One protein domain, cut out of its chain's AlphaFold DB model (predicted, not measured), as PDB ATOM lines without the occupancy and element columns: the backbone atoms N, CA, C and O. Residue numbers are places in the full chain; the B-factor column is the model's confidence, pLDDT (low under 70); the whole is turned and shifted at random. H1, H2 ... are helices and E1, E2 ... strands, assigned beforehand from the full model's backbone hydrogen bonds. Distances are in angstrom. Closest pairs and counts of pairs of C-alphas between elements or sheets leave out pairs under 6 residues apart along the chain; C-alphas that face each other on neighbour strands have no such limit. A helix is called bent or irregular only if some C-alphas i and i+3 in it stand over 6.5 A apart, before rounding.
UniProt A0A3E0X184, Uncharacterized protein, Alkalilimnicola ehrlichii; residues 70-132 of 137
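What this domain is: This is residues 70 to 132 of the 137 residues of an uncharacterized protein of Alkalilimnicola ehrlichii (UniProt A0A3E0X184). A long, bent hairpin of two strands, E1 and E2, makes the length; beside the start of E1 lie a short third strand, E3, and one helix, H1. The printed part has 63 residues with three named strands and one named helix, in the order E1, E2, H1, E3 along the chain; the class is mixed, helices and strands, and the sheet, in the order E2 E1 E3, is mixed. The whole is loose, with a radius of gyration of the C-alphas of 13.6 A, and flat, spanning 34 by 30 by 14 A.

Where its parts are: E1, residues 72 to 84, begins at C-alpha (-19.829, -33.098, -17.866), spans 28.1 A and bends by 83 degrees at residue 79. E2, residues 90 to 100, spans 24.9 A and bends by 83 degrees at residue 94. H1 is residues 104 to 112, 12.1 A. E3, residues 117 to 120, 10.4 A, ends at C-alpha (-14.748, -29.805, -27.100).

How they stand to each other: The sheet is strongly twisted. E1 and E2 are an antiparallel hairpin; N 83 and O 91 are 2.8 A apart, within hydrogen-bond range. E3 is parallel to E1; N 73 and O 117 are 2.8 A apart, within that range. H1 only grazes the sheet, with residues 106 to 110; its closest C-alphas to E1 are Ala 106 and Gln 72, 7.1 A. In H1 every O i to N i+4 pair is within hydrogen-bond range.

The domain as a whole: The farthest C-alphas, Asp 87 and Arg 122, are 38.9 A apart. The printed part has no cut, and its three links are tight. Residues 121 to 132 hold no named element; pLDDT is under 70 at residues 86, 88 to 89, 94 to 95 and 122 to 132.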
ATOM      1  N   LEU A  70     -20.369 -38.902 -14.151       74.00
ATOM      2  CA  LEU A  70     -19.394 -37.848 -13.900       74.00
ATOM      3  C   LEU A  70     -19.954 -36.537 -14.460       74.00
ATOM      4  O   LEU A  70     -20.519 -36.540 -15.557       74.00
ATOM      5  N   PRO A  71     -19.818 -35.427 -13.721       80.25
ATOM      6  CA  PRO A  71     -20.253 -34.133 -14.215       80.25
ATOM      7  C   PRO A  71     -19.552 -33.846 -15.545       80.25
ATOM      8  O   PRO A  71     -18.360 -34.132 -15.705       80.25
ATOM      9  N   GLN A  72     -20.314 -33.352 -16.517       84.75
ATOM     10  CA  GLN A  72     -19.829 -33.098 -17.866       84.75
ATOM     11  C   GLN A  72     -19.776 -31.588 -18.108       84.75
ATOM     12  O   GLN A  72     -20.786 -30.908 -17.946       84.75
ATOM     13  N   GLY A  73     -18.604 -31.082 -18.487       84.81
ATOM     14  CA  GLY A  73     -18.397 -29.701 -18.913       84.81
ATOM     15  C   GLY A  73     -18.194 -29.582 -20.424       84.81
ATOM     16  O   GLY A  73     -17.975 -30.563 -21.138       84.81
ATOM     17  N   THR A  74     -18.230 -28.356 -20.919       85.19
ATOM     18  CA  THR A  74     -17.876 -27.998 -22.290       85.19
ATOM     19  C   THR A  74     -16.577 -27.207 -22.260       85.19
ATOM     20  O   THR A  74     -16.494 -26.183 -21.583       85.19
ATOM     21  N   LEU A  75     -15.559 -27.680 -22.980       81.44
ATOM     22  CA  LEU A  75     -14.291 -26.975 -23.123       81.44
ATOM     23  C   LEU A  75     -14.502 -25.753 -24.007       81.44
ATOM     24  O   LEU A  75     -14.788 -25.877 -25.199       81.44
ATOM     25  N   HIS A  76     -14.386 -24.587 -23.391       78.06
ATOM     26  CA  HIS A  76     -14.585 -23.309 -24.050       78.06
ATOM     27  C   HIS A  76     -13.265 -22.677 -24.481       78.06
ATOM     28  O   HIS A  76     -13.222 -22.037 -25.524       78.06
ATOM     29  N   ASP A  77     -12.215 -22.848 -23.681       71.44
ATOM     30  CA  ASP A  77     -10.898 -22.281 -23.951       71.44
ATOM     31  C   ASP A  77      -9.800 -23.177 -23.373       71.44
ATOM     32  O   ASP A  77     -10.015 -23.852 -22.360       71.44
ATOM     33  N   ALA A  78      -8.642 -23.191 -24.023       74.69
ATOM     34  CA  ALA A  78      -7.460 -23.915 -23.589       74.69
ATOM     35  C   ALA A  78      -6.213 -23.087 -23.912       74.69
ATOM     36  O   ALA A  78      -6.146 -22.448 -24.961       74.69
ATOM     37  N   GLY A  79      -5.229 -23.100 -23.017       73.62
ATOM     38  CA  GLY A  79      -3.989 -22.363 -23.232       73.62
ATOM     39  C   GLY A  79      -3.155 -22.218 -21.971       73.62
ATOM     40  O   GLY A  79      -3.176 -23.074 -21.087       73.62
ATOM     41  N   GLU A  80      -2.416 -21.119 -21.889       73.62
ATOM     42  CA  GLU A  80      -1.546 -20.807 -20.761       73.62
ATOM     43  C   GLU A  80      -2.233 -19.847 -19.783       73.62
ATOM     44  O   GLU A  80      -2.988 -18.950 -20.165       73.62
ATOM     45  N   LEU A  81      -1.972 -20.023 -18.487       76.25
ATOM     46  CA  LEU A  81      -2.589 -19.223 -17.431       76.25
ATOM     47  C   LEU A  81      -1.538 -18.764 -16.431       76.25
ATOM     48  O   LEU A  81      -0.950 -19.565 -15.717       76.25
ATOM     49  N   THR A  82      -1.371 -17.450 -16.297       74.62
ATOM     50  CA  THR A  82      -0.587 -16.880 -15.192       74.62
ATOM     51  C   THR A  82      -1.504 -16.477 -14.044       74.62
ATOM     52  O   THR A  82      -2.276 -15.522 -14.185       74.62
ATOM     53  N   VAL A  83      -1.439 -17.175 -12.918       75.31
ATOM     54  CA  VAL A  83      -2.176 -16.829 -11.698       75.31
ATOM     55  C   VAL A  83      -1.319 -15.881 -10.869       75.31
ATOM     56  O   VAL A  83      -0.158 -16.170 -10.607       75.31
ATOM     57  N   VAL A  84      -1.884 -14.741 -10.468       78.06
ATOM     58  CA  VAL A  84      -1.227 -13.828  -9.524       78.06
ATOM     59  C   VAL A  84      -1.784 -14.116  -8.134       78.06
ATOM     60  O   VAL A  84      -3.002 -14.062  -7.942       78.06
ATOM     61  N   THR A  85      -0.920 -14.480  -7.191       73.31
ATOM     62  CA  THR A  85      -1.300 -14.732  -5.799       73.31
ATOM     63  C   THR A  85      -1.586 -13.417  -5.067       73.31
ATOM     64  O   THR A  85      -1.259 -12.335  -5.548       73.31
ATOM     65  N   GLN A  86      -2.239 -13.488  -3.903       62.75
ATOM     66  CA  GLN A  86      -2.454 -12.322  -3.036       62.75
ATOM     67  C   GLN A  86      -1.133 -11.681  -2.591       62.75
ATOM     68  O   GLN A  86      -1.083 -10.467  -2.433       62.75
ATOM     69  N   ASP A  87      -0.076 -12.484  -2.483       75.25
ATOM     70  CA  ASP A  87       1.293 -12.069  -2.169       75.25
ATOM     71  C   ASP A  87       2.004 -11.405  -3.365       75.25
ATOM     72  O   ASP A  87       3.140 -10.957  -3.257       75.25
ATOM     73  N   GLY A  88       1.335 -11.328  -4.523       62.28
ATOM     74  CA  GLY A  88       1.858 -10.733  -5.754       62.28
ATOM     75  C   GLY A  88       2.714 -11.680  -6.598       62.28
ATOM     76  O   GLY A  88       3.131 -11.304  -7.696       62.28
ATOM     77  N   GLU A  89       2.942 -12.913  -6.141       64.31
ATOM     78  CA  GLU A  89       3.699 -13.911  -6.893       64.31
ATOM     79  C   GLU A  89       2.937 -14.368  -8.137       64.31
ATOM     80  O   GLU A  89       1.716 -14.542  -8.130       64.31
ATOM     81  N   ARG A  90       3.666 -14.579  -9.233       72.75
ATOM     82  CA  ARG A  90       3.094 -14.997 -10.514       72.75
ATOM     83  C   ARG A  90       3.425 -16.462 -10.754       72.75
ATOM     84  O   ARG A  90       4.575 -16.805 -11.003       72.75
ATOM     85  N   VAL A  91       2.408 -17.311 -10.729       80.38
ATOM     86  CA  VAL A  91       2.531 -18.738 -11.033       80.38
ATOM     87  C   VAL A  91       2.088 -18.972 -12.470       80.38
ATOM     88  O   VAL A  91       0.937 -18.712 -12.825       80.38
ATOM     89  N   HIS A  92       3.012 -19.436 -13.309       72.94
ATOM     90  CA  HIS A  92       2.754 -19.701 -14.719       72.94
ATOM     91  C   HIS A  92       2.366 -21.164 -14.947       72.94
ATOM     92  O   HIS A  92       3.170 -22.075 -14.749       72.94
ATOM     93  N   HIS A  93       1.147 -21.389 -15.423       71.19
ATOM     94  CA  HIS A  93       0.651 -22.698 -15.820       71.19
ATOM     95  C   HIS A  93       0.709 -22.816 -17.342       71.19
ATOM     96  O   HIS A  93      -0.013 -22.120 -18.051       71.19
ATOM     97  N   ARG A  94       1.539 -23.743 -17.834       69.62
ATOM     98  CA  ARG A  94       1.646 -24.071 -19.269       69.62
ATOM     99  C   ARG A  94       0.396 -24.752 -19.834       69.62
ATOM    100  O   ARG A  94       0.287 -24.911 -21.039       69.62
ATOM    101  N   ALA A  95      -0.506 -25.204 -18.962       68.62
ATOM    102  CA  ALA A  95      -1.729 -25.908 -19.318       68.62
ATOM    103  C   ALA A  95      -2.885 -25.438 -18.433       68.62
ATOM    104  O   ALA A  95      -2.883 -25.682 -17.224       68.62
ATOM    105  N   ALA A  96      -3.879 -24.791 -19.031       74.75
ATOM    106  CA  ALA A  96      -5.108 -24.377 -18.377       74.75
ATOM    107  C   ALA A  96      -6.302 -24.582 -19.308       74.75
ATOM    108  O   ALA A  96      -6.206 -24.375 -20.516       74.75
ATOM    109  N   LEU A  97      -7.427 -24.991 -18.723       75.56
ATOM    110  CA  LEU A  97      -8.681 -25.237 -19.425       75.56
ATOM    111  C   LEU A  97      -9.793 -24.421 -18.776       75.56
ATOM    112  O   LEU A  97      -9.920 -24.394 -17.549       75.56
ATOM    113  N   VAL A  98     -10.632 -23.807 -19.603       80.38
ATOM    114  CA  VAL A  98     -11.876 -23.167 -19.179       80.38
ATOM    115  C   VAL A  98     -13.029 -24.088 -19.546       80.38
ATOM    116  O   VAL A  98     -13.339 -24.293 -20.722       80.38
ATOM    117  N   LEU A  99     -13.659 -24.653 -18.519       80.38
ATOM    118  CA  LEU A  99     -14.805 -25.545 -18.652       80.38
ATOM    119  C   LEU A  99     -16.087 -24.812 -18.252       80.38
ATOM    120  O   LEU A  99     -16.166 -24.235 -17.169       80.38
ATOM    121  N   VAL A 100     -17.100 -24.873 -19.114       82.00
ATOM    122  CA  VAL A 100     -18.444 -24.342 -18.854       82.00
ATOM    123  C   VAL A 100     -19.387 -25.507 -18.580       82.00
ATOM    124  O   VAL A 100     -19.447 -26.452 -19.362       82.00
ATOM    125  N   PHE A 101     -20.125 -25.448 -17.478       82.12
ATOM    126  CA  PHE A 101     -21.116 -26.458 -17.111       82.12
ATOM    127  C   PHE A 101     -22.524 -25.908 -17.313       82.12
ATOM    128  O   PHE A 101     -22.772 -24.732 -17.059       82.12
ATOM    129  N   ASP A 102     -23.461 -26.777 -17.692       78.75
ATOM    130  CA  ASP A 102     -24.864 -26.397 -17.916       78.75
ATOM    131  C   ASP A 102     -25.624 -26.085 -16.612       78.75
ATOM    132  O   ASP A 102     -26.746 -25.587 -16.636       78.75
ATOM    133  N   SER A 103     -25.035 -26.397 -15.451       76.38
ATOM    134  CA  SER A 103     -25.601 -26.059 -14.144       76.38
ATOM    135  C   SER A 103     -24.530 -25.887 -13.070       76.38
ATOM    136  O   SER A 103     -23.479 -26.535 -13.091       76.38
ATOM    137  N   THR A 104     -24.841 -25.066 -12.068       74.06
ATOM    138  CA  THR A 104     -24.017 -24.877 -10.865       74.06
ATOM    139  C   THR A 104     -23.873 -26.163 -10.053       74.06
ATOM    140  O   THR A 104     -22.805 -26.420  -9.512       74.06
ATOM    141  N   ASN A 105     -24.901 -27.017 -10.025       73.75
ATOM    142  CA  ASN A 105     -24.836 -28.332  -9.382       73.75
ATOM    143  C   ASN A 105     -23.803 -29.246 -10.074       73.75
ATOM    144  O   ASN A 105     -22.985 -29.877  -9.411       73.75
ATOM    145  N   ALA A 106     -23.765 -29.273 -11.412       74.00
ATOM    146  CA  ALA A 106     -22.752 -30.038 -12.142       74.00
ATOM    147  C   ALA A 106     -21.326 -29.509 -11.902       74.00
ATOM    148  O   ALA A 106     -20.414 -30.315 -11.716       74.00
ATOM    149  N   LEU A 107     -21.147 -28.183 -11.845       76.62
ATOM    150  CA  LEU A 107     -19.876 -27.562 -11.462       76.62
ATOM    151  C   LEU A 107     -19.468 -27.956 -10.037       76.62
ATOM    152  O   LEU A 107     -18.341 -28.394  -9.828       76.62
ATOM    153  N   GLN A 108     -20.384 -27.861  -9.072       73.44
ATOM    154  CA  GLN A 108     -20.102 -28.208  -7.679       73.44
ATOM    155  C   GLN A 108     -19.691 -29.676  -7.550       73.44
ATOM    156  O   GLN A 108     -18.645 -29.975  -6.985       73.44
ATOM    157  N   ARG A 109     -20.425 -30.591  -8.194       74.75
ATOM    158  CA  ARG A 109     -20.057 -32.013  -8.243       74.75
ATOM    159  C   ARG A 109     -18.686 -32.250  -8.880       74.75
ATOM    160  O   ARG A 109     -18.012 -33.204  -8.503       74.75
ATOM    161  N   ALA A 110     -18.286 -31.438  -9.861       77.19
ATOM    162  CA  ALA A 110     -16.973 -31.541 -10.499       77.19
ATOM    163  C   ALA A 110     -15.849 -31.083  -9.564       77.19
ATOM    164  O   ALA A 110     -14.781 -31.698  -9.560       77.19
ATOM    165  N   ILE A 111     -16.112 -30.041  -8.773       75.19
ATOM    166  CA  ILE A 111     -15.209 -29.533  -7.739       75.19
ATOM    167  C   ILE A 111     -15.065 -30.572  -6.624       75.19
ATOM    168  O   ILE A 111     -13.945 -30.995  -6.354       75.19
ATOM    169  N   ASP A 112     -16.175 -31.054  -6.057       71.75
ATOM    170  CA  ASP A 112     -16.175 -32.012  -4.942       71.75
ATOM    171  C   ASP A 112     -15.495 -33.337  -5.319       71.75
ATOM    172  O   ASP A 112     -14.754 -33.926  -4.535       71.75
ATOM    173  N   ALA A 113     -15.731 -33.820  -6.543       72.50
ATOM    174  CA  ALA A 113     -15.114 -35.046  -7.040       72.50
ATOM    175  C   ALA A 113     -13.683 -34.836  -7.562       72.50
ATOM    176  O   ALA A 113     -13.043 -35.813  -7.958       72.50
ATOM    177  N   HIS A 114     -13.218 -33.582  -7.653       72.75
ATOM    178  CA  HIS A 114     -12.004 -33.167  -8.366       72.75
ATOM    179  C   HIS A 114     -11.877 -33.777  -9.776       72.75
ATOM    180  O   HIS A 114     -10.778 -33.984 -10.295       72.75
ATOM    181  N   ARG A 115     -13.007 -34.138 -10.394       76.25
ATOM    182  CA  ARG A 115     -13.070 -34.917 -11.634       76.25
ATOM    183  C   ARG A 115     -14.323 -34.565 -12.412       76.25
ATOM    184  O   ARG A 115     -15.435 -34.582 -11.891       76.25
ATOM    185  N   CYS A 116     -14.143 -34.344 -13.705       82.44
ATOM    186  CA  CYS A 116     -15.227 -34.195 -14.660       82.44
ATOM    187  C   CYS A 116     -14.832 -34.801 -16.008       82.44
ATOM    188  O   CYS A 116     -13.660 -35.074 -16.270       82.44
ATOM    189  N   SER A 117     -15.832 -35.025 -16.851       82.81
ATOM    190  CA  SER A 117     -15.628 -35.256 -18.281       82.81
ATOM    191  C   SER A 117     -15.867 -33.946 -19.028       82.81
ATOM    192  O   SER A 117     -16.605 -33.092 -18.539       82.81
ATOM    193  N   TYR A 118     -15.262 -33.761 -20.200       82.44
ATOM    194  CA  TYR A 118     -15.528 -32.582 -21.018       82.44
ATOM    195  C   TYR A 118     -15.731 -32.929 -22.489       82.44
ATOM    196  O   TYR A 118     -15.243 -33.948 -22.977       82.44
ATOM    197  N   ARG A 119     -16.469 -32.070 -23.197       85.31
ATOM    198  CA  ARG A 119     -16.601 -32.108 -24.660       85.31
ATOM    199  C   ARG A 119     -16.033 -30.832 -25.264       85.31
ATOM    200  O   ARG A 119     -16.274 -29.750 -24.738       85.31
ATOM    201  N   VAL A 120     -15.296 -30.954 -26.362       77.88
ATOM    202  CA  VAL A 120     -14.748 -29.805 -27.100       77.88
ATOM    203  C   VAL A 120     -15.871 -29.107 -27.870       77.88
ATOM    204  O   VAL A 120     -16.723 -29.779 -28.461       77.88
ATOM    205  N   ARG A 121     -15.909 -27.767 -27.858       71.62
ATOM    206  CA  ARG A 121     -16.838 -27.021 -28.723       71.62
ATOM    207  C   ARG A 121     -16.500 -27.299 -30.188       71.62
ATOM    208  O   ARG A 121     -15.347 -27.221 -30.583       71.62
ATOM    209  N   ARG A 122     -17.526 -27.563 -31.005       63.81
ATOM    210  CA  ARG A 122     -17.375 -27.867 -32.445       63.81
ATOM    211  C   ARG A 122     -16.740 -26.735 -33.263       63.81
ATOM    212  O   ARG A 122     -16.281 -26.993 -34.361       63.81
ATOM    213  N   ASP A 123     -16.746 -25.519 -32.727       64.25
ATOM    214  CA  ASP A 123     -16.261 -24.297 -33.378       64.25
ATOM    215  C   ASP A 123     -14.932 -23.799 -32.778       64.25
ATOM    216  O   ASP A 123     -14.495 -22.689 -33.054       64.25
ATOM    217  N   MET A 124     -14.293 -24.585 -31.902       55.25
ATOM    218  CA  MET A 124     -13.013 -24.194 -31.313       55.25
ATOM    219  C   MET A 124     -11.918 -24.264 -32.390       55.25
ATOM    220  O   MET A 124     -11.679 -25.352 -32.921       55.25
ATOM    221  N   PRO A 125     -11.244 -23.149 -32.725       54.69
ATOM    222  CA  PRO A 125     -10.180 -23.171 -33.718       54.69
ATOM    223  C   PRO A 125      -9.020 -24.039 -33.215       54.69
ATOM    224  O   PRO A 125      -8.539 -23.856 -32.096       54.69
ATOM    225  N   GLU A 126      -8.538 -24.962 -34.055       48.88
ATOM    226  CA  GLU A 126      -7.454 -25.905 -33.725       48.88
ATOM    227  C   GLU A 126      -6.204 -25.219 -33.150       48.88
ATOM    228  O   GLU A 126      -5.510 -25.795 -32.317       48.88
ATOM    229  N   ALA A 127      -5.936 -23.963 -33.516       51.84
ATOM    230  CA  ALA A 127      -4.835 -23.165 -32.976       51.84
ATOM    231  C   ALA A 127      -4.844 -23.042 -31.434       51.84
ATOM    232  O   ALA A 127      -3.776 -22.931 -30.842       51.84
ATOM    233  N   GLN A 128      -6.006 -23.126 -30.774       49.88
ATOM    234  CA  GLN A 128      -6.122 -23.070 -29.305       49.88
ATOM    235  C   GLN A 128      -5.921 -24.428 -28.612       49.88
ATOM    236  O   GLN A 128      -5.741 -24.486 -27.399       49.88
ATOM    237  N   LEU A 129      -5.924 -25.532 -29.365       51.94
ATOM    238  CA  LEU A 129      -5.615 -26.871 -28.845       51.94
ATOM    239  C   LEU A 129      -4.112 -27.181 -28.896       51.94
ATOM    240  O   LEU A 129      -3.659 -28.150 -28.284       51.94
ATOM    241  N   HIS A 130      -3.330 -26.359 -29.602       47.62
ATOM    242  CA  HIS A 130      -1.883 -26.496 -29.705       47.62
ATOM    243  C   HIS A 130      -1.207 -25.959 -28.445       47.62
ATOM    244  O   HIS A 130      -0.628 -24.874 -28.417       47.62
ATOM    245  N   LEU A 131      -1.264 -26.764 -27.390       50.88
ATOM    246  CA  LEU A 131      -0.456 -26.577 -26.200       50.88
ATOM    247  C   LEU A 131       1.023 -26.815 -26.559       50.88
ATOM    248  O   LEU A 131       1.514 -27.940 -26.522       50.88
ATOM    249  N   GLY A 132       1.711 -25.752 -26.978       43.09
ATOM    250  CA  GLY A 132       3.171 -25.681 -27.038       43.09
ATOM    251  C   GLY A 132       3.865 -26.735 -27.902       43.09
ATOM    252  O   GLY A 132       4.732 -27.453 -27.409       43.09
TER     253      GLY A 132